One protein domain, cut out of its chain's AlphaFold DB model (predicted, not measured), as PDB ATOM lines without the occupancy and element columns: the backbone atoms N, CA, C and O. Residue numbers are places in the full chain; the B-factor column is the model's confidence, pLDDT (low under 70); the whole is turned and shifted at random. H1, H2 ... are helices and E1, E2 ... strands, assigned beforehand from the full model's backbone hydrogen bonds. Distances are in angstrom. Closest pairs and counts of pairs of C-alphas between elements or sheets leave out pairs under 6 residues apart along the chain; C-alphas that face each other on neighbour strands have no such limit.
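This is residues 75 to 97, 117 to 175 and 507 to 592 of the 592 residues of the protein "LADA_0F12882g1_1" of Lachancea dasiensis (UniProt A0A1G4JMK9). A long helix, H6, runs through a cluster of helices: H3 packs beside it, H4 and H5 pack on its residues 565 to 576, and H2, in a hairpin with H1, crosses H3 and H6. E1 lies to one side of H3, and residues 155 to 160 stick out. The printed part has 168 residues with six named helices and one named strand, in the order H1 H2 E1 H3 H4 H5 H6, mostly helix. It is compact, with a radius of gyration of the C-alphas of 16.1 A and spans of 49 by 43 by 34 A.

After residues 75 to 97, which hold no named element, find H1, residues 120 to 127, and H2, residues 133 to 147, a hairpin whose closest C-alphas, Pro 120 and Thr 140, are 5.5 A apart. E1, residues 163 to 168, pairs with no named strand. H3, residues 509 to 528, touches H2 at a steep tilt of 53 degrees, with C-alphas of Met 143 and Gly 520 closest, 3.9 A. H4 is residues 533 to 546 and H5 residues 549 to 559. The hub, H6, residues 565 to 591, touches the five other helices, among them H3 at a shallow tilt of 5 degrees, opposite ways, closest at C-alphas 523 and 573, 6.3 A. Every O i to N i+4 pair is within hydrogen-bond range in H2, H4 and H6; H1 has 3 of 4, H3 14 of 16, H5 6 of 7.

Find C-alpha 120 at (147.613, 94.227, 126.704), where H1 begins. H2 spans 20.4 A, H3 29.7 A and H4 19.9 A. H6 runs 39.4 A to C-alpha 591 at (153.692, 70.752, 136.759).

C-alphas 97 and 117 are 22.9 A apart across one cut, 175 and 507 10.4 A across the other. The link from H2 to E1 is long. Residues 75 to 97 and 151 to 161 have pLDDT under 70.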
ATOM      1  N   SER A  75     118.464  93.196 116.985       40.88
ATOM      2  CA  SER A  75     119.683  93.803 117.535       40.88
ATOM      3  C   SER A  75     120.175  93.069 118.780       40.88
ATOM      4  O   SER A  75     119.767  93.385 119.890       40.88
ATOM      5  N   THR A  76     121.083  92.106 118.611       38.22
ATOM      6  CA  THR A  76     121.867  91.571 119.732       38.22
ATOM      7  C   THR A  76     123.329  91.381 119.330       38.22
ATOM      8  O   THR A  76     123.688  90.563 118.482       38.22
ATOM      9  N   ILE A  77     124.202  92.164 119.966       41.66
ATOM     10  CA  ILE A  77     125.645  91.905 120.084       41.66
ATOM     11  C   ILE A  77     125.824  91.049 121.353       41.66
ATOM     12  O   ILE A  77     126.471  91.457 122.310       41.66
ATOM     13  N   GLY A  78     125.165  89.888 121.400       42.53
ATOM     14  CA  GLY A  78     125.119  89.008 122.575       42.53
ATOM     15  C   GLY A  78     125.790  87.658 122.314       42.53
ATOM     16  O   GLY A  78     125.605  87.076 121.249       42.53
ATOM     17  N   PHE A  79     126.588  87.191 123.284       40.81
ATOM     18  CA  PHE A  79     127.148  85.836 123.498       40.81
ATOM     19  C   PHE A  79     127.880  85.054 122.377       40.81
ATOM     20  O   PHE A  79     128.577  84.075 122.669       40.81
ATOM     21  N   GLU A  80     127.830  85.475 121.113       44.31
ATOM     22  CA  GLU A  80     128.480  84.804 119.973       44.31
ATOM     23  C   GLU A  80     130.020  84.719 120.081       44.31
ATOM     24  O   GLU A  80     130.663  83.985 119.323       44.31
ATOM     25  N   SER A  81     130.620  85.491 120.994       39.28
ATOM     26  CA  SER A  81     132.063  85.720 121.098       39.28
ATOM     27  C   SER A  81     132.806  84.670 121.940       39.28
ATOM     28  O   SER A  81     134.010  84.477 121.746       39.28
ATOM     29  N   LEU A  82     132.101  83.942 122.818       39.59
ATOM     30  CA  LEU A  82     132.693  82.911 123.677       39.59
ATOM     31  C   LEU A  82     132.267  81.485 123.319       39.59
ATOM     32  O   LEU A  82     133.102  80.608 123.486       39.59
ATOM     33  N   ASN A  83     131.076  81.227 122.763       40.12
ATOM     34  CA  ASN A  83     130.706  79.913 122.206       40.12
ATOM     35  C   ASN A  83     130.956  79.902 120.691       40.12
ATOM     36  O   ASN A  83     130.128  80.293 119.869       40.12
ATOM     37  N   VAL A  84     132.164  79.499 120.309       45.62
ATOM     38  CA  VAL A  84     132.653  79.687 118.946       45.62
ATOM     39  C   VAL A  84     132.343  78.487 118.047       45.62
ATOM     40  O   VAL A  84     133.012  77.463 118.067       45.62
ATOM     41  N   SER A  85     131.418  78.679 117.111       38.47
ATOM     42  CA  SER A  85     131.555  78.133 115.758       38.47
ATOM     43  C   SER A  85     131.895  79.301 114.813       38.47
ATOM     44  O   SER A  85     131.032  79.835 114.128       38.47
ATOM     45  N   ASP A  86     133.164  79.741 114.801       38.69
ATOM     46  CA  ASP A  86     133.654  81.038 114.253       38.69
ATOM     47  C   ASP A  86     133.190  81.396 112.825       38.69
ATOM     48  O   ASP A  86     133.180  82.567 112.448       38.69
ATOM     49  N   ALA A  87     132.812  80.423 111.992       37.97
ATOM     50  CA  ALA A  87     132.330  80.694 110.634       37.97
ATOM     51  C   ALA A  87     130.819  81.007 110.564       37.97
ATOM     52  O   ALA A  87     130.335  81.542 109.560       37.97
ATOM     53  N   TYR A  88     130.053  80.643 111.595       32.72
ATOM     54  CA  TYR A  88     128.598  80.737 111.577       32.72
ATOM     55  C   TYR A  88     128.063  81.970 112.313       32.72
ATOM     56  O   TYR A  88     127.263  82.671 111.695       32.72
ATOM     57  N   SER A  89     128.536  82.271 113.527       36.31
ATOM     58  CA  SER A  89     128.004  83.338 114.397       36.31
ATOM     59  C   SER A  89     128.358  84.762 113.936       36.31
ATOM     60  O   SER A  89     127.466  85.532 113.608       36.31
ATOM     61  N   SER A  90     129.639  85.067 113.690       40.59
ATOM     62  CA  SER A  90     130.131  86.410 113.280       40.59
ATOM     63  C   SER A  90     129.495  87.044 112.022       40.59
ATOM     64  O   SER A  90     129.747  88.206 111.697       40.59
ATOM     65  N   VAL A  91     128.695  86.281 111.277       38.88
ATOM     66  CA  VAL A  91     127.983  86.726 110.073       38.88
ATOM     67  C   VAL A  91     126.475  86.897 110.327       38.88
ATOM     68  O   VAL A  91     125.825  87.598 109.556       38.88
ATOM     69  N   HIS A  92     125.906  86.300 111.382       38.09
ATOM     70  CA  HIS A  92     124.495  86.468 111.752       38.09
ATOM     71  C   HIS A  92     124.235  87.799 112.472       38.09
ATOM     72  O   HIS A  92     123.291  88.489 112.089       38.09
ATOM     73  N   SER A  93     125.142  88.250 113.346       45.44
ATOM     74  CA  SER A  93     125.107  89.588 113.976       45.44
ATOM     75  C   SER A  93     125.164  90.776 112.994       45.44
ATOM     76  O   SER A  93     124.991  91.926 113.386       45.44
ATOM     77  N   ARG A  94     125.355  90.539 111.686       44.81
ATOM     78  CA  ARG A  94     125.364  91.586 110.642       44.81
ATOM     79  C   ARG A  94     124.090  91.708 109.816       44.81
ATOM     80  O   ARG A  94     124.024  92.577 108.948       44.81
ATOM     81  N   ILE A  95     123.093  90.855 110.036       42.19
ATOM     82  CA  ILE A  95     121.881  90.861 109.206       42.19
ATOM     83  C   ILE A  95     121.022  92.116 109.473       42.19
ATOM     84  O   ILE A  95     120.349  92.574 108.554       42.19
ATOM     85  N   GLY A  96     121.137  92.744 110.651       41.22
ATOM     86  CA  GLY A  96     120.456  94.008 110.973       41.22
ATOM     87  C   GLY A  96     121.094  95.282 110.392       41.22
ATOM     88  O   GLY A  96     120.443  96.319 110.354       41.22
ATOM     89  N   SER A  97     122.345  95.241 109.906       40.72
ATOM     90  CA  SER A  97     123.100  96.455 109.521       40.72
ATOM     91  C   SER A  97     123.815  96.370 108.166       40.72
ATOM     92  O   SER A  97     124.684  97.191 107.849       40.72
ATOM     93  N   SER A 117     142.593 101.243 121.021       80.62
ATOM     94  CA  SER A 117     142.707  99.810 120.767       80.62
ATOM     95  C   SER A 117     143.233  99.128 122.027       80.62
ATOM     96  O   SER A 117     144.192  99.613 122.625       80.62
ATOM     97  N   PHE A 118     142.624  98.010 122.429       88.56
ATOM     98  CA  PHE A 118     143.093  97.238 123.578       88.56
ATOM     99  C   PHE A 118     144.573  96.866 123.395       88.56
ATOM    100  O   PHE A 118     144.906  96.102 122.489       88.56
ATOM    101  N   ASN A 119     145.442  97.414 124.249       92.38
ATOM    102  CA  ASN A 119     146.875  97.143 124.262       92.38
ATOM    103  C   ASN A 119     147.254  96.385 125.549       92.38
ATOM    104  O   ASN A 119     147.542  97.013 126.572       92.38
ATOM    105  N   PRO A 120     147.271  95.038 125.532       92.81
ATOM    106  CA  PRO A 120     147.613  94.227 126.704       92.81
ATOM    107  C   PRO A 120     148.980  94.570 127.309       92.81
ATOM    108  O   PRO A 120     149.188  94.384 128.507       92.81
ATOM    109  N   ALA A 121     149.910  95.101 126.507       93.62
ATOM    110  CA  ALA A 121     151.252  95.443 126.964       93.62
ATOM    111  C   ALA A 121     151.251  96.514 128.068       93.62
ATOM    112  O   ALA A 121     152.097  96.467 128.959       93.62
ATOM    113  N   GLU A 122     150.302  97.452 128.062       94.00
ATOM    114  CA  GLU A 122     150.202  98.486 129.104       94.00
ATOM    115  C   GLU A 122     149.808  97.890 130.455       94.00
ATOM    116  O   GLU A 122     150.442  98.179 131.469       94.00
ATOM    117  N   ILE A 123     148.834  96.979 130.452       91.38
ATOM    118  CA  ILE A 123     148.391  96.259 131.651       91.38
ATOM    119  C   ILE A 123     149.495  95.316 132.154       91.38
ATOM    120  O   ILE A 123     149.719  95.201 133.359       91.38
ATOM    121  N   SER A 124     150.239  94.687 131.237       92.88
ATOM    122  CA  SER A 124     151.321  93.754 131.577       92.88
ATOM    123  C   SER A 124     152.420  94.381 132.442       92.88
ATOM    124  O   SER A 124     152.941  93.712 133.330       92.88
ATOM    125  N   LYS A 125     152.717  95.678 132.253       94.81
ATOM    126  CA  LYS A 125     153.734  96.411 133.031       94.81
ATOM    127  C   LYS A 125     153.366  96.553 134.506       94.81
ATOM    128  O   LYS A 125     154.250  96.626 135.347       94.81
ATOM    129  N   VAL A 126     152.070  96.610 134.815       94.12
ATOM    130  CA  VAL A 126     151.578  96.672 136.199       94.12
ATOM    131  C   VAL A 126     151.614  95.285 136.845       94.12
ATOM    132  O   VAL A 126     151.823  95.163 138.046       94.12
ATOM    133  N   LEU A 127     151.435  94.227 136.050       93.75
ATOM    134  CA  LEU A 127     151.342  92.848 136.537       93.75
ATOM    135  C   LEU A 127     152.692  92.113 136.599       93.75
ATOM    136  O   LEU A 127     152.773  91.072 137.253       93.75
ATOM    137  N   SER A 128     153.755  92.641 135.982       91.94
ATOM    138  CA  SER A 128     155.096  92.033 136.009       91.94
ATOM    139  C   SER A 128     155.702  91.944 137.412       91.94
ATOM    140  O   SER A 128     156.552  91.100 137.658       91.94
ATOM    141  N   SER A 129     155.246  92.756 138.372       92.19
ATOM    142  CA  SER A 129     155.690  92.637 139.769       92.19
ATOM    143  C   SER A 129     155.054  91.460 140.521       92.19
ATOM    144  O   SER A 129     155.517  91.119 141.604       92.19
ATOM    145  N   VAL A 130     153.973  90.872 139.995       90.19
ATOM    146  CA  VAL A 130     153.147  89.874 140.705       90.19
ATOM    147  C   VAL A 130     153.449  88.443 140.253       90.19
ATOM    148  O   VAL A 130     153.274  87.502 141.023       90.19
ATOM    149  N   ALA A 131     153.906  88.252 139.014       93.56
ATOM    150  CA  ALA A 131     154.133  86.934 138.429       93.56
ATOM    151  C   ALA A 131     155.431  86.886 137.615       93.56
ATOM    152  O   ALA A 131     155.987  87.907 137.238       93.56
ATOM    153  N   ASN A 132     155.896  85.672 137.309       95.81
ATOM    154  CA  ASN A 132     157.060  85.458 136.450       95.81
ATOM    155  C   ASN A 132     156.860  86.124 135.074       95.81
ATOM    156  O   ASN A 132     155.881  85.828 134.381       95.81
ATOM    157  N   ASP A 133     157.827  86.947 134.657       96.00
ATOM    158  CA  ASP A 133     157.834  87.684 133.388       96.00
ATOM    159  C   ASP A 133     157.518  86.812 132.165       96.00
ATOM    160  O   ASP A 133     156.858  87.263 131.228       96.00
ATOM    161  N   ALA A 134     157.942  85.542 132.165       96.25
ATOM    162  CA  ALA A 134     157.657  84.621 131.067       96.25
ATOM    163  C   ALA A 134     156.156  84.299 130.936       96.25
ATOM    164  O   ALA A 134     155.635  84.221 129.823       96.25
ATOM    165  N   ILE A 135     155.446  84.133 132.060       96.06
ATOM    166  CA  ILE A 135     153.995  83.891 132.065       96.06
ATOM    167  C   ILE A 135     153.269  85.147 131.596       96.06
ATOM    168  O   ILE A 135     152.419  85.070 130.707       96.06
ATOM    169  N   VAL A 136     153.639  86.302 132.159       96.50
ATOM    170  CA  VAL A 136     153.043  87.596 131.805       96.50
ATOM    171  C   VAL A 136     153.201  87.855 130.308       96.50
ATOM    172  O   VAL A 136     152.214  88.169 129.643       96.50
ATOM    173  N   ARG A 137     154.397  87.634 129.749       96.19
ATOM    174  CA  ARG A 137     154.665  87.785 128.312       96.19
ATOM    175  C   ARG A 137     153.801  86.854 127.460       96.19
ATOM    176  O   ARG A 137     153.127  87.336 126.561       96.19
ATOM    177  N   ASN A 138     153.726  85.561 127.784       96.00
ATOM    178  CA  ASN A 138     152.930  84.603 127.006       96.00
ATOM    179  C   ASN A 138     151.431  84.953 126.975       96.00
ATOM    180  O   ASN A 138     150.792  84.855 125.925       96.00
ATOM    181  N   VAL A 139     150.862  85.367 128.114       96.31
ATOM    182  CA  VAL A 139     149.456  85.804 128.191       96.31
ATOM    183  C   VAL A 139     149.250  87.089 127.387       96.31
ATOM    184  O   VAL A 139     148.298  87.181 126.610       96.31
ATOM    185  N   THR A 140     150.164  88.051 127.536       96.75
ATOM    186  CA  THR A 140     150.139  89.343 126.835       96.75
ATOM    187  C   THR A 140     150.206  89.151 125.323       96.75
ATOM    188  O   THR A 140     149.375  89.704 124.605       96.75
ATOM    189  N   ASP A 141     151.133  88.328 124.834       96.56
ATOM    190  CA  ASP A 141     151.321  88.051 123.408       96.56
ATOM    191  C   ASP A 141     150.087  87.363 122.813       96.56
ATOM    192  O   ASP A 141     149.603  87.758 121.751       96.56
ATOM    193  N   ALA A 142     149.519  86.380 123.522       95.31
ATOM    194  CA  ALA A 142     148.302  85.695 123.094       95.31
ATOM    195  C   ALA A 142     147.107  86.657 123.007       95.31
ATOM    196  O   ALA A 142     146.437  86.715 121.973       95.31
ATOM    197  N   MET A 143     146.859  87.451 124.057       96.00
ATOM    198  CA  MET A 143     145.785  88.451 124.066       96.00
ATOM    199  C   MET A 143     145.995  89.521 122.993       96.00
ATOM    200  O   MET A 143     145.033  89.919 122.342       96.00
ATOM    201  N   THR A 144     147.238  89.947 122.760       95.19
ATOM    202  CA  THR A 144     147.579  90.940 121.731       95.19
ATOM    203  C   THR A 144     147.301  90.387 120.339       95.19
ATOM    204  O   THR A 144     146.662  91.057 119.532       95.19
ATOM    205  N   ALA A 145     147.685  89.133 120.075       93.62
ATOM    206  CA  ALA A 145     147.378  88.455 118.820       93.62
ATOM    207  C   ALA A 145     145.865  88.369 118.564       93.62
ATOM    208  O   ALA A 145     145.430  88.487 117.421       93.62
ATOM    209  N   GLY A 146     145.063  88.189 119.617       91.06
ATOM    210  CA  GLY A 146     143.602  88.202 119.539       91.06
ATOM    211  C   GLY A 146     143.004  89.592 119.348       91.06
ATOM    212  O   GLY A 146     142.085  89.762 118.555       91.06
ATOM    213  N   ALA A 147     143.544  90.597 120.038       92.56
ATOM    214  CA  ALA A 147     143.079  91.978 119.963       92.56
ATOM    215  C   ALA A 147     143.360  92.626 118.601       92.56
ATOM    216  O   ALA A 147     142.560  93.432 118.125       92.56
ATOM    217  N   GLN A 148     144.490  92.256 117.988       91.94
ATOM    218  CA  GLN A 148     144.897  92.671 116.645       91.94
ATOM    219  C   GLN A 148     144.231  91.856 115.540       91.94
ATOM    220  O   GLN A 148     144.295  92.257 114.376       91.94
ATOM    221  N   GLU A 149     143.634  90.704 115.864       85.56
ATOM    222  CA  GLU A 149     142.937  89.894 114.879       85.56
ATOM    223  C   GLU A 149     141.781  90.735 114.337       85.56
ATOM    224  O   GLU A 149     140.846  91.038 115.084       85.56
ATOM    225  N   PRO A 150     141.843  91.173 113.062       74.19
ATOM    226  CA  PRO A 150     140.812  92.037 112.536       74.19
ATOM    227  C   PRO A 150     139.500  91.290 112.691       74.19
ATOM    228  O   PRO A 150     139.406  90.113 112.309       74.19
ATOM    229  N   LEU A 151     138.496  91.984 113.242       68.25
ATOM    230  CA  LEU A 151     137.108  91.557 113.140       68.25
ATOM    231  C   LEU A 151     136.930  91.013 111.721       68.25
ATOM    232  O   LEU A 151     137.386  91.688 110.790       68.25
ATOM    233  N   PRO A 152     136.370  89.807 111.532       61.41
ATOM    234  CA  PRO A 152     136.244  89.185 110.219       61.41
ATOM    235  C   PRO A 152     135.280  90.017 109.364       61.41
ATOM    236  O   PRO A 152     134.107  89.706 109.199       61.41
ATOM    237  N   ILE A 153     135.740  91.167 108.877       57.38
ATOM    238  CA  ILE A 153     134.977  92.132 108.092       57.38
ATOM    239  C   ILE A 153     134.989  91.722 106.618       57.38
ATOM    240  O   ILE A 153     134.116  92.135 105.865       57.38
ATOM    241  N   GLY A 154     135.836  90.765 106.240       57.69
ATOM    242  CA  GLY A 154     135.761  90.087 104.956       57.69
ATOM    243  C   GLY A 154     136.329  88.668 105.007       57.69
ATOM    244  O   GLY A 154     136.949  88.278 106.000       57.69
ATOM    245  N   PRO A 155     136.134  87.889 103.931       52.66
ATOM    246  CA  PRO A 155     136.704  86.559 103.786       52.66
ATOM    247  C   PRO A 155     138.221  86.667 103.593       52.66
ATOM    248  O   PRO A 155     138.730  86.606 102.474       52.66
ATOM    249  N   SER A 156     138.982  86.842 104.676       52.31
ATOM    250  CA  SER A 156     140.436  86.724 104.595       52.31
ATOM    251  C   SER A 156     140.782  85.245 104.408       52.31
ATOM    252  O   SER A 156     140.888  84.484 105.367       52.31
ATOM    253  N   LEU A 157     140.966  84.831 103.156       58.03
ATOM    254  CA  LEU A 157     141.373  83.477 102.752       58.03
ATOM    255  C   LEU A 157     142.806  83.104 103.195       58.03
ATOM    256  O   LEU A 157     143.309  82.039 102.838       58.03
ATOM    257  N   ARG A 158     143.498  83.970 103.948       49.50
ATOM    258  CA  ARG A 158     144.906  83.794 104.314       49.50
ATOM    259  C   ARG A 158     145.038  83.166 105.703       49.50
ATOM    260  O   ARG A 158     144.947  83.841 106.722       49.50
ATOM    261  N   GLY A 159     145.292  81.860 105.697       55.81
ATOM    262  CA  GLY A 159     145.669  81.063 106.862       55.81
ATOM    263  C   GLY A 159     144.602  80.037 107.227       55.81
ATOM    264  O   GLY A 159     143.484  80.396 107.584       55.81
ATOM    265  N   SER A 160     144.962  78.753 107.158       51.06
ATOM    266  CA  SER A 160     144.183  77.662 107.748       51.06
ATOM    267  C   SER A 160     144.127  77.868 109.264       51.06
ATOM    268  O   SER A 160     145.001  77.421 110.007       51.06
ATOM    269  N   ARG A 161     143.145  78.642 109.736       62.03
ATOM    270  CA  ARG A 161     142.899  78.806 111.166       62.03
ATOM    271  C   ARG A 161     142.294  77.500 111.670       62.03
ATOM    272  O   ARG A 161     141.317  77.000 111.113       62.03
ATOM    273  N   LYS A 162     142.904  76.931 112.710       73.81
ATOM    274  CA  LYS A 162     142.290  75.859 113.495       73.81
ATOM    275  C   LYS A 162     140.998  76.433 114.073       73.81
ATOM    276  O   LYS A 162     141.049  77.418 114.803       73.81
ATOM    277  N   LEU A 163     139.860  75.862 113.693       70.69
ATOM    278  CA  LEU A 163     138.586  76.225 114.300       70.69
ATOM    279  C   LEU A 163     138.578  75.635 115.708       70.69
ATOM    280  O   LEU A 163     138.770  74.422 115.855       70.69
ATOM    281  N   VAL A 164     138.381  76.503 116.696       74.56
ATOM    282  CA  VAL A 164     138.287  76.124 118.101       74.56
ATOM    283  C   VAL A 164     136.854  76.320 118.545       74.56
ATOM    284  O   VAL A 164     136.357  77.440 118.497       74.56
ATOM    285  N   ILE A 165     136.207  75.231 118.949       75.88
ATOM    286  CA  ILE A 165     134.879  75.282 119.554       75.88
ATOM    287  C   ILE A 165     135.064  75.374 121.053       75.88
ATOM    288  O   ILE A 165     135.757  74.544 121.633       75.88
ATOM    289  N   ASN A 166     134.477  76.395 121.657       77.69
ATOM    290  CA  ASN A 166     134.440  76.537 123.101       77.69
ATOM    291  C   ASN A 166     133.047  76.135 123.585       77.69
ATOM    292  O   ASN A 166     132.060  76.474 122.941       77.69
ATOM    293  N   THR A 167     133.007  75.386 124.676       86.06
ATOM    294  CA  THR A 167     131.804  75.032 125.438       86.06
ATOM    295  C   THR A 167     132.158  75.014 126.912       86.06
ATOM    296  O   THR A 167     133.322  74.831 127.241       86.06
ATOM    297  N   VAL A 168     131.197  75.136 127.818       87.31
ATOM    298  CA  VAL A 168     131.480  75.141 129.262       87.31
ATOM    299  C   VAL A 168     131.228  73.782 129.907       87.31
ATOM    300  O   VAL A 168     130.356  73.031 129.486       87.31
ATOM    301  N   CYS A 169     131.995  73.444 130.940       89.94
ATOM    302  CA  CYS A 169     131.730  72.271 131.765       89.94
ATOM    303  C   CYS A 169     130.451  72.476 132.604       89.94
ATOM    304  O   CYS A 169     130.368  73.481 133.307       89.94
ATOM    305  N   PRO A 170     129.516  71.510 132.655       88.69
ATOM    306  CA  PRO A 170     128.279  71.662 133.425       88.69
ATOM    307  C   PRO A 170     128.482  71.697 134.953       88.69
ATOM    308  O   PRO A 170     127.661  72.267 135.659       88.69
ATOM    309  N   GLN A 171     129.563  71.114 135.487       90.06
ATOM    310  CA  GLN A 171     129.812  71.068 136.939       90.06
ATOM    311  C   GLN A 171     130.546  72.310 137.464       90.06
ATOM    312  O   GLN A 171     130.258  72.784 138.558       90.06
ATOM    313  N   CYS A 172     131.544  72.806 136.727       87.38
ATOM    314  CA  CYS A 172     132.435  73.874 137.203       87.38
ATOM    315  C   CYS A 172     132.511  75.092 136.274       87.38
ATOM    316  O   CYS A 172     133.314  75.989 136.519       87.38
ATOM    317  N   ASN A 173     131.722  75.108 135.197       85.00
ATOM    318  CA  ASN A 173     131.668  76.171 134.191       85.00
ATOM    319  C   ASN A 173     133.007  76.479 133.489       85.00
ATOM    320  O   ASN A 173     133.172  77.513 132.848       85.00
ATOM    321  N   SER A 174     134.004  75.594 133.590       86.56
ATOM    322  CA  SER A 174     135.295  75.814 132.935       86.56
ATOM    323  C   SER A 174     135.197  75.622 131.417       86.56
ATOM    324  O   SER A 174     134.544  74.665 130.991       86.56
ATOM    325  N   PRO A 175     135.911  76.418 130.605       88.12
ATOM    326  CA  PRO A 175     135.881  76.278 129.154       88.12
ATOM    327  C   PRO A 175     136.570  74.989 128.683       88.12
ATOM    328  O   PRO A 175     137.678  74.649 129.103       88.12
ATOM    329  N   MET A 507     144.746  73.286 130.139       88.94
ATOM    330  CA  MET A 507     145.967  73.965 130.585       88.94
ATOM    331  C   MET A 507     147.228  73.631 129.768       88.94
ATOM    332  O   MET A 507     148.300  74.124 130.086       88.94
ATOM    333  N   SER A 508     147.125  72.873 128.671       91.94
ATOM    334  CA  SER A 508     148.235  72.776 127.722       91.94
ATOM    335  C   SER A 508     148.602  74.171 127.181       91.94
ATOM    336  O   SER A 508     147.732  75.043 127.084       91.94
ATOM    337  N   PRO A 509     149.857  74.406 126.754       93.19
ATOM    338  CA  PRO A 509     150.249  75.693 126.176       93.19
ATOM    339  C   PRO A 509     149.370  76.115 124.986       93.19
ATOM    340  O   PRO A 509     149.091  77.298 124.806       93.19
ATOM    341  N   GLU A 510     148.888  75.148 124.188       92.88
ATOM    342  CA  GLU A 510     147.948  75.411 123.088       92.88
ATOM    343  C   GLU A 510     146.571  75.853 123.611       92.88
ATOM    344  O   GLU A 510     145.984  76.781 123.051       92.88
ATOM    345  N   TRP A 511     146.069  75.237 124.688       92.81
ATOM    346  CA  TRP A 511     144.815  75.627 125.341       92.81
ATOM    347  C   TRP A 511     144.899  77.047 125.903       92.81
ATOM    348  O   TRP A 511     144.035  77.871 125.608       92.81
ATOM    349  N   GLU A 512     145.960  77.359 126.651       93.06
ATOM    350  CA  GLU A 512     146.148  78.679 127.262       93.06
ATOM    351  C   GLU A 512     146.284  79.775 126.211       93.06
ATOM    352  O   GLU A 512     145.592  80.790 126.285       93.06
ATOM    353  N   TYR A 513     147.124  79.552 125.197       94.50
ATOM    354  CA  TYR A 513     147.288  80.490 124.093       94.50
ATOM    355  C   TYR A 513     145.957  80.751 123.386       94.50
ATOM    356  O   TYR A 513     145.597  81.896 123.126       94.50
ATOM    357  N   THR A 514     145.204  79.692 123.093       91.38
ATOM    358  CA  THR A 514     143.924  79.793 122.387       91.38
ATOM    359  C   THR A 514     142.883  80.544 123.208       91.38
ATOM    360  O   THR A 514     142.214  81.433 122.676       91.38
ATOM    361  N   LEU A 515     142.763  80.220 124.497       92.25
ATOM    362  CA  LEU A 515     141.826  80.879 125.395       92.25
ATOM    363  C   LEU A 515     142.179  82.356 125.563       92.25
ATOM    364  O   LEU A 515     141.329  83.207 125.330       92.25
ATOM    365  N   ASN A 516     143.440  82.670 125.874       95.06
ATOM    366  CA  ASN A 516     143.903  84.047 126.053       95.06
ATOM    367  C   ASN A 516     143.780  84.859 124.758       95.06
ATOM    368  O   ASN A 516     143.364  86.013 124.795       95.06
ATOM    369  N   ARG A 517     144.051  84.255 123.596       93.75
ATOM    370  CA  ARG A 517     143.805  84.892 122.297       93.75
ATOM    371  C   ARG A 517     142.333  85.232 122.104       93.75
ATOM    372  O   ARG A 517     142.016  86.360 121.743       93.75
ATOM    373  N   LYS A 518     141.420  84.300 122.377       89.44
ATOM    374  CA  LYS A 518     139.977  84.570 122.282       89.44
ATOM    375  C   LYS A 518     139.525  85.632 123.277       89.44
ATOM    376  O   LYS A 518     138.818  86.556 122.891       89.44
ATOM    377  N   THR A 519     140.012  85.576 124.510       91.94
ATOM    378  CA  THR A 519     139.791  86.621 125.509       91.94
ATOM    379  C   THR A 519     140.264  87.986 125.006       91.94
ATOM    380  O   THR A 519     139.516  88.950 125.098       91.94
ATOM    381  N   GLY A 520     141.448  88.078 124.395       93.81
ATOM    382  CA  GLY A 520     141.944  89.326 123.813       93.81
ATOM    383  C   GLY A 520     141.062  89.873 122.686       93.81
ATOM    384  O   GLY A 520     140.833  91.079 122.616       93.81
ATOM    385  N   GLN A 521     140.505  88.988 121.853       90.50
ATOM    386  CA  GLN A 521     139.542  89.352 120.813       90.50
ATOM    387  C   GLN A 521     138.258  89.954 121.418       90.50
ATOM    388  O   GLN A 521     137.832  91.026 120.989       90.50
ATOM    389  N   VAL A 522     137.678  89.310 122.439       89.44
ATOM    390  CA  VAL A 522     136.485  89.804 123.160       89.44
ATOM    391  C   VAL A 522     136.768  91.155 123.825       89.44
ATOM    392  O   VAL A 522     136.029  92.118 123.638       89.44
ATOM    393  N   LEU A 523     137.889  91.272 124.539       93.31
ATOM    394  CA  LEU A 523     138.288  92.505 125.224       93.31
ATOM    395  C   LEU A 523     138.534  93.675 124.258       93.31
ATOM    396  O   LEU A 523     138.300  94.834 124.617       93.31
ATOM    397  N   SER A 524     138.994  93.389 123.038       91.88
ATOM    398  CA  SER A 524     139.126  94.378 121.966       91.88
ATOM    399  C   SER A 524     137.754  94.886 121.501       91.88
ATOM    400  O   SER A 524     137.548  96.099 121.429       91.88
ATOM    401  N   GLN A 525     136.780  93.987 121.307       89.12
ATOM    402  CA  GLN A 525     135.398  94.330 120.928       89.12
ATOM    403  C   GLN A 525     134.678  95.185 121.976       89.12
ATOM    404  O   GLN A 525     134.009  96.147 121.606       89.12
ATOM    405  N   LEU A 526     134.876  94.912 123.270       91.50
ATOM    406  CA  LEU A 526     134.298  95.722 124.353       91.50
ATOM    407  C   LEU A 526     134.799  97.178 124.352       91.50
ATOM    408  O   LEU A 526     134.169  98.046 124.941       91.50
ATOM    409  N   GLY A 527     135.898  97.483 123.651       90.31
ATOM    410  CA  GLY A 527     136.350  98.864 123.447       90.31
ATOM    411  C   GLY A 527     135.447  99.696 122.532       90.31
ATOM    412  O   GLY A 527     135.648 100.903 122.418       90.31
ATOM    413  N   LEU A 528     134.484  99.065 121.853       89.00
ATOM    414  CA  LEU A 528     133.521  99.740 120.983       89.00
ATOM    415  C   LEU A 528     132.274 100.226 121.729       89.00
ATOM    416  O   LEU A 528     131.549 101.049 121.162       89.00
ATOM    417  N   LEU A 529     132.060  99.756 122.962       91.25
ATOM    418  CA  LEU A 529     130.924 100.122 123.805       91.25
ATOM    419  C   LEU A 529     130.863 101.637 124.040       91.25
ATOM    420  O   LEU A 529     131.892 102.309 124.176       91.25
ATOM    421  N   THR A 530     129.647 102.174 124.045       93.50
ATOM    422  CA  THR A 530     129.345 103.589 124.292       93.50
ATOM    423  C   THR A 530     128.729 103.782 125.681       93.50
ATOM    424  O   THR A 530     128.571 102.830 126.436       93.50
ATOM    425  N   GLU A 531     128.459 105.028 126.078       95.38
ATOM    426  CA  GLU A 531     127.897 105.368 127.402       95.38
ATOM    427  C   GLU A 531     126.369 105.136 127.480       95.38
ATOM    428  O   GLU A 531     125.651 105.851 128.174       95.38
ATOM    429  N   ASP A 532     125.848 104.178 126.717       94.56
ATOM    430  CA  ASP A 532     124.433 103.821 126.650       94.56
ATOM    431  C   ASP A 532     124.088 102.625 127.559       94.56
ATOM    432  O   ASP A 532     124.948 101.865 128.020       94.56
ATOM    433  N   GLU A 533     122.795 102.471 127.841       93.31
ATOM    434  CA  GLU A 533     122.272 101.419 128.718       93.31
ATOM    435  C   GLU A 533     122.477 100.016 128.124       93.31
ATOM    436  O   GLU A 533     122.843  99.092 128.849       93.31
ATOM    437  N   GLU A 534     122.350  99.867 126.800       90.19
ATOM    438  CA  GLU A 534     122.586  98.598 126.101       90.19
ATOM    439  C   GLU A 534     124.052  98.164 126.243       90.19
ATOM    440  O   GLU A 534     124.331  97.039 126.662       90.19
ATOM    441  N   SER A 535     125.003  99.075 126.016       92.31
ATOM    442  CA  SER A 535     126.425  98.815 126.275       92.31
ATOM    443  C   SER A 535     126.718  98.408 127.723       92.31
ATOM    444  O   SER A 535     127.580  97.560 127.968       92.31
ATOM    445  N   SER A 536     125.998  98.990 128.687       93.69
ATOM    446  CA  SER A 536     126.123  98.634 130.105       93.69
ATOM    447  C   SER A 536     125.635  97.211 130.375       93.69
ATOM    448  O   SER A 536     126.324  96.454 131.059       93.69
ATOM    449  N   ALA A 537     124.494  96.826 129.796       91.50
ATOM    450  CA  ALA A 537     123.952  95.475 129.903       91.50
ATOM    451  C   ALA A 537     124.894  94.433 129.275       91.50
ATOM    452  O   ALA A 537     125.188  93.414 129.901       91.50
ATOM    453  N   ILE A 538     125.441  94.726 128.088       88.69
ATOM    454  CA  ILE A 538     126.419  93.862 127.408       88.69
ATOM    455  C   ILE A 538     127.668  93.673 128.277       88.69
ATOM    456  O   ILE A 538     128.180  92.558 128.400       88.69
ATOM    457  N   LEU A 539     128.190  94.745 128.880       94.50
ATOM    458  CA  LEU A 539     129.364  94.645 129.744       94.50
ATOM    459  C   LEU A 539     129.077  93.780 130.981       94.50
ATOM    460  O   LEU A 539     129.865  92.881 131.280       94.50
ATOM    461  N   GLU A 540     127.955  94.016 131.665       94.56
ATOM    462  CA  GLU A 540     127.548  93.274 132.869       94.56
ATOM    463  C   GLU A 540     127.374  91.772 132.586       94.56
ATOM    464  O   GLU A 540     127.824  90.917 133.352       94.56
ATOM    465  N   GLU A 541     126.809  91.429 131.430       88.94
ATOM    466  CA  GLU A 541     126.707  90.051 130.946       88.94
ATOM    467  C   GLU A 541     128.090  89.387 130.786       88.94
ATOM    468  O   GLU A 541     128.315  88.259 131.250       88.94
ATOM    469  N   HIS A 542     129.058  90.098 130.196       90.19
ATOM    470  CA  HIS A 542     130.430  89.599 130.053       90.19
ATOM    471  C   HIS A 542     131.139  89.451 131.404       90.19
ATOM    472  O   HIS A 542     131.921  88.517 131.582       90.19
ATOM    473  N   ILE A 543     130.857  90.324 132.371       93.38
ATOM    474  CA  ILE A 543     131.393  90.236 133.737       93.38
ATOM    475  C   ILE A 543     130.895  88.987 134.443       93.38
ATOM    476  O   ILE A 543     131.704  88.199 134.940       93.38
ATOM    477  N   ASN A 544     129.581  88.774 134.421       90.44
ATOM    478  CA  ASN A 544     128.950  87.620 135.051       90.44
ATOM    479  C   ASN A 544     129.448  86.296 134.457       90.44
ATOM    480  O   ASN A 544     129.553  85.294 135.164       90.44
ATOM    481  N   THR A 545     129.815  86.311 133.175       83.81
ATOM    482  CA  THR A 545     130.261  85.121 132.445       83.81
ATOM    483  C   THR A 545     131.764  84.864 132.567       83.81
ATOM    484  O   THR A 545     132.185  83.720 132.743       83.81
ATOM    485  N   MET A 546     132.601  85.898 132.431       88.50
ATOM    486  CA  MET A 546     134.057  85.735 132.334       88.50
ATOM    487  C   MET A 546     134.775  85.809 133.680       88.50
ATOM    488  O   MET A 546     135.862  85.239 133.800       88.50
ATOM    489  N   LEU A 547     134.219  86.514 134.670       93.06
ATOM    490  CA  LEU A 547     134.851  86.660 135.979       93.06
ATOM    491  C   LEU A 547     134.287  85.639 136.975       93.06
ATOM    492  O   LEU A 547     133.077  85.577 137.171       93.06
ATOM    493  N   PRO A 548     135.144  84.867 137.663       91.00
ATOM    494  CA  PRO A 548     134.755  84.108 138.843       91.00
ATOM    495  C   PRO A 548     134.248  85.034 139.953       91.00
ATOM    496  O   PRO A 548     134.661  86.191 140.025       91.00
ATOM    497  N   LYS A 549     133.450  84.503 140.890       92.56
ATOM    498  CA  LYS A 549     132.866  85.263 142.018       92.56
ATOM    499  C   LYS A 549     133.870  86.158 142.758       92.56
ATOM    500  O   LYS A 549     133.588  87.326 142.988       92.56
ATOM    501  N   LEU A 550     135.078  85.651 143.028       95.12
ATOM    502  CA  LEU A 550     136.155  86.415 143.677       95.12
ATOM    503  C   LEU A 550     136.492  87.723 142.933       95.12
ATOM    504  O   LEU A 550     136.751  88.756 143.544       95.12
ATOM    505  N   TYR A 551     136.504  87.676 141.603       96.19
ATOM    506  CA  TYR A 551     136.781  88.826 140.750       96.19
ATOM    507  C   TYR A 551     135.537  89.691 140.512       96.19
ATOM    508  O   TYR A 551     135.679  90.888 140.283       96.19
ATOM    509  N   GLN A 552     134.334  89.117 140.604       95.81
ATOM    510  CA  GLN A 552     133.075  89.869 140.565       95.81
ATOM    511  C   GLN A 552     132.923  90.770 141.797       95.81
ATOM    512  O   GLN A 552     132.516  91.918 141.670       95.81
ATOM    513  N   GLU A 553     133.322  90.313 142.984       96.75
ATOM    514  CA  GLU A 553     133.324  91.156 144.189       96.75
ATOM    515  C   GLU A 553     134.291  92.342 144.041       96.75
ATOM    516  O   GLU A 553     133.944  93.484 144.345       96.75
ATOM    517  N   GLN A 554     135.489  92.096 143.493       96.94
ATOM    518  CA  GLN A 554     136.437  93.167 143.157       96.94
ATOM    519  C   GLN A 554     135.862  94.124 142.112       96.94
ATOM    520  O   GLN A 554     136.057  95.336 142.222       96.94
ATOM    521  N   TRP A 555     135.144  93.586 141.121       97.19
ATOM    522  CA  TRP A 555     134.422  94.377 140.138       97.19
ATOM    523  C   TRP A 555     133.424  95.316 140.809       97.19
ATOM    524  O   TRP A 555     133.576  96.522 140.666       97.19
ATOM    525  N   VAL A 556     132.466  94.792 141.578       97.19
ATOM    526  CA  VAL A 556     131.394  95.572 142.223       97.19
ATOM    527  C   VAL A 556     131.951  96.670 143.135       97.19
ATOM    528  O   VAL A 556     131.476  97.807 143.108       97.19
ATOM    529  N   ASN A 557     133.001  96.359 143.899       97.44
ATOM    530  CA  ASN A 557     133.595  97.306 144.842       97.44
ATOM    531  C   ASN A 557     134.241  98.513 144.151       97.44
ATOM    532  O   ASN A 557     134.177  99.622 144.673       97.44
ATOM    533  N   VAL A 558     134.871  98.313 142.992       97.38
ATOM    534  CA  VAL A 558     135.641  99.367 142.316       97.38
ATOM    535  C   VAL A 558     134.848 100.008 141.176       97.38
ATOM    536  O   VAL A 558     134.936 101.219 140.983       97.38
ATOM    537  N   SER A 559     134.040  99.246 140.437       96.75
ATOM    538  CA  SER A 559     133.332  99.721 139.240       96.75
ATOM    539  C   SER A 559     132.284 100.793 139.541       96.75
ATOM    540  O   SER A 559     132.053 101.659 138.698       96.75
ATOM    541  N   SER A 560     131.712 100.793 140.751       96.19
ATOM    542  CA  SER A 560     130.789 101.832 141.233       96.19
ATOM    543  C   SER A 560     131.439 103.217 141.322       96.19
ATOM    544  O   SER A 560     130.767 104.228 141.135       96.19
ATOM    545  N   SER A 561     132.756 103.269 141.548       97.19
ATOM    546  CA  SER A 561     133.531 104.513 141.618       97.19
ATOM    547  C   SER A 561     134.015 105.020 140.255       97.19
ATOM    548  O   SER A 561     134.538 106.130 140.163       97.19
ATOM    549  N   ILE A 562     133.851 104.229 139.187       97.50
ATOM    550  CA  ILE A 562     134.316 104.572 137.843       97.50
ATOM    551  C   ILE A 562     133.145 105.172 137.047       97.50
ATOM    552  O   ILE A 562     132.234 104.435 136.664       97.50
ATOM    553  N   PRO A 563     133.153 106.487 136.749       96.25
ATOM    554  CA  PRO A 563     131.991 107.158 136.166       96.25
ATOM    555  C   PRO A 563     131.800 106.893 134.668       96.25
ATOM    556  O   PRO A 563     130.718 107.145 134.154       96.25
ATOM    557  N   THR A 564     132.827 106.411 133.961       96.38
ATOM    558  CA  THR A 564     132.798 106.228 132.500       96.38
ATOM    559  C   THR A 564     132.790 104.754 132.112       96.38
ATOM    560  O   THR A 564     133.502 103.938 132.711       96.38
ATOM    561  N   MET A 565     132.053 104.409 131.057       95.25
ATOM    562  CA  MET A 565     132.058 103.081 130.448       95.25
ATOM    563  C   MET A 565     133.461 102.685 129.990       95.25
ATOM    564  O   MET A 565     133.907 101.567 130.234       95.25
ATOM    565  N   ALA A 566     134.215 103.618 129.403       94.44
ATOM    566  CA  ALA A 566     135.597 103.364 128.997       94.44
ATOM    567  C   ALA A 566     136.493 102.968 130.187       94.44
ATOM    568  O   ALA A 566     137.288 102.028 130.088       94.44
ATOM    569  N   GLY A 567     136.346 103.647 131.329       95.56
ATOM    570  CA  GLY A 567     137.046 103.293 132.562       95.56
ATOM    571  C   GLY A 567     136.637 101.912 133.077       95.56
ATOM    572  O   GLY A 567     137.503 101.105 133.418       95.56
ATOM    573  N   LYS A 568     135.332 101.614 133.075       96.69
ATOM    574  CA  LYS A 568     134.775 100.311 133.472       96.69
ATOM    575  C   LYS A 568     135.330  99.184 132.596       96.69
ATOM    576  O   LYS A 568     135.860  98.208 133.119       96.69
ATOM    577  N   VAL A 569     135.329  99.348 131.273       95.19
ATOM    578  CA  VAL A 569     135.912  98.383 130.326       95.19
ATOM    579  C   VAL A 569     137.414  98.184 130.572       95.19
ATOM    580  O   VAL A 569     137.897  97.052 130.546       95.19
ATOM    581  N   ASN A 570     138.174  99.248 130.849       95.62
ATOM    582  CA  ASN A 570     139.606  99.133 131.153       95.62
ATOM    583  C   ASN A 570     139.873  98.398 132.471       95.62
ATOM    584  O   ASN A 570     140.784  97.570 132.536       95.62
ATOM    585  N   PHE A 571     139.059  98.637 133.497       96.75
ATOM    586  CA  PHE A 571     139.156  97.891 134.747       96.75
ATOM    587  C   PHE A 571     138.782  96.412 134.559       96.75
ATOM    588  O   PHE A 571     139.484  95.526 135.048       96.75
ATOM    589  N   PHE A 572     137.755  96.125 133.756       96.44
ATOM    590  CA  PHE A 572     137.384  94.758 133.393       96.44
ATOM    591  C   PHE A 572     138.532  94.033 132.675       96.44
ATOM    592  O   PHE A 572     138.914  92.927 133.063       96.44
ATOM    593  N   ARG A 573     139.161  94.685 131.685       95.94
ATOM    594  CA  ARG A 573     140.354  94.179 130.980       95.94
ATOM    595  C   ARG A 573     141.488  93.837 131.945       95.94
ATOM    596  O   ARG A 573     142.107  92.782 131.802       95.94
ATOM    597  N   TYR A 574     141.737  94.700 132.932       96.88
ATOM    598  CA  TYR A 574     142.736  94.461 133.971       96.88
ATOM    599  C   TYR A 574     142.424  93.195 134.782       96.88
ATOM    600  O   TYR A 574     143.288  92.324 134.894       96.88
ATOM    601  N   LEU A 575     141.192  93.046 135.286       97.00
ATOM    602  CA  LEU A 575     140.791  91.870 136.072       97.00
ATOM    603  C   LEU A 575     140.908  90.573 135.262       97.00
ATOM    604  O   LEU A 575     141.462  89.587 135.747       97.00
ATOM    605  N   VAL A 576     140.453  90.582 134.007       95.44
ATOM    606  CA  VAL A 576     140.518  89.414 133.117       95.44
ATOM    607  C   VAL A 576     141.967  89.019 132.801       95.44
ATOM    608  O   VAL A 576     142.300  87.827 132.772       95.44
ATOM    609  N   MET A 577     142.853  89.996 132.589       96.25
ATOM    610  CA  MET A 577     144.273  89.741 132.344       96.25
ATOM    611  C   MET A 577     144.983  89.215 133.594       96.25
ATOM    612  O   MET A 577     145.709  88.223 133.504       96.25
ATOM    613  N   LYS A 578     144.717  89.813 134.763       96.50
ATOM    614  CA  LYS A 578     145.227  89.344 136.058       96.50
ATOM    615  C   LYS A 578     144.820  87.894 136.325       96.50
ATOM    616  O   LYS A 578     145.688  87.054 136.550       96.50
ATOM    617  N   MET A 579     143.534  87.577 136.177       95.62
ATOM    618  CA  MET A 579     143.012  86.213 136.306       95.62
ATOM    619  C   MET A 579     143.716  85.231 135.360       95.62
ATOM    620  O   MET A 579     144.040  84.106 135.742       95.62
ATOM    621  N   SER A 580     143.964  85.642 134.114       95.19
ATOM    622  CA  SER A 580     144.622  84.791 133.118       95.19
ATOM    623  C   SER A 580     146.079  84.491 133.484       95.19
ATOM    624  O   SER A 580     146.521  83.354 133.313       95.19
ATOM    625  N   ILE A 581     146.800  85.471 134.039       96.12
ATOM    626  CA  ILE A 581     148.176  85.311 134.532       96.12
ATOM    627  C   ILE A 581     148.217  84.403 135.765       96.12
ATOM    628  O   ILE A 581     149.012  83.465 135.797       96.12
ATOM    629  N   GLU A 582     147.344  84.626 136.752       95.38
ATOM    630  CA  GLU A 582     147.276  83.799 137.965       95.38
ATOM    631  C   GLU A 582     146.943  82.334 137.643       95.38
ATOM    632  O   GLU A 582     147.556  81.410 138.187       95.38
ATOM    633  N   ARG A 583     146.026  82.106 136.694       93.81
ATOM    634  CA  ARG A 583     145.699  80.765 136.193       93.81
ATOM    635  C   ARG A 583     146.925  80.072 135.590       93.81
ATOM    636  O   ARG A 583     147.199  78.924 135.937       93.81
ATOM    637  N   SER A 584     147.666  80.760 134.722       94.38
ATOM    638  CA  SER A 584     148.864  80.199 134.085       94.38
ATOM    639  C   SER A 584     150.027  80.006 135.062       94.38
ATOM    640  O   SER A 584     150.780  79.039 134.944       94.38
ATOM    641  N   ALA A 585     150.147  80.856 136.085       95.00
ATOM    642  CA  ALA A 585     151.103  80.665 137.173       95.00
ATOM    643  C   ALA A 585     150.790  79.411 137.996       95.00
ATOM    644  O   ALA A 585     151.672  78.581 138.222       95.00
ATOM    645  N   THR A 586     149.521  79.228 138.365       92.25
ATOM    646  CA  THR A 586     149.053  78.045 139.102       92.25
ATOM    647  C   THR A 586     149.330  76.760 138.319       92.25
ATOM    648  O   THR A 586     149.790  75.772 138.888       92.25
ATOM    649  N   TYR A 587     149.131  76.782 136.997       89.81
ATOM    650  CA  TYR A 587     149.452  75.641 136.140       89.81
ATOM    651  C   TYR A 587     150.933  75.269 136.183       89.81
ATOM    652  O   TYR A 587     151.283  74.110 136.408       89.81
ATOM    653  N   GLN A 588     151.816  76.251 135.974       92.44
ATOM    654  CA  GLN A 588     153.254  76.000 135.964       92.44
ATOM    655  C   GLN A 588     153.750  75.455 137.302       92.44
ATOM    656  O   GLN A 588     154.641  74.609 137.306       92.44
ATOM    657  N   LEU A 589     153.159  75.907 138.413       92.38
ATOM    658  CA  LEU A 589     153.438  75.366 139.740       92.38
ATOM    659  C   LEU A 589     152.973  73.914 139.871       92.38
ATOM    660  O   LEU A 589     153.730  73.103 140.375       92.38
ATOM    661  N   SER A 590     151.791  73.560 139.357       87.38
ATOM    662  CA  SER A 590     151.274  72.181 139.425       87.38
ATOM    663  C   SER A 590     152.062  71.151 138.601       87.38
ATOM    664  O   SER A 590     151.910  69.951 138.810       87.38
ATOM    665  N   ARG A 591     152.873  71.608 137.635       85.94
ATOM    666  CA  ARG A 591     153.692  70.752 136.759       85.94
ATOM    667  C   ARG A 591     155.105  70.501 137.301       85.94
ATOM    668  O   ARG A 591     155.773  69.589 136.814       85.94
ATOM    669  N   ARG A 592     155.573  71.346 138.221       85.69
ATOM    670  CA  ARG A 592     156.847  71.174 138.931       85.69
ATOM    671  C   ARG A 592     156.641  70.229 140.101       85.69
ATOM    672  O   ARG A 592     157.556  69.407 140.312       85.69
TER     673      ARG A 592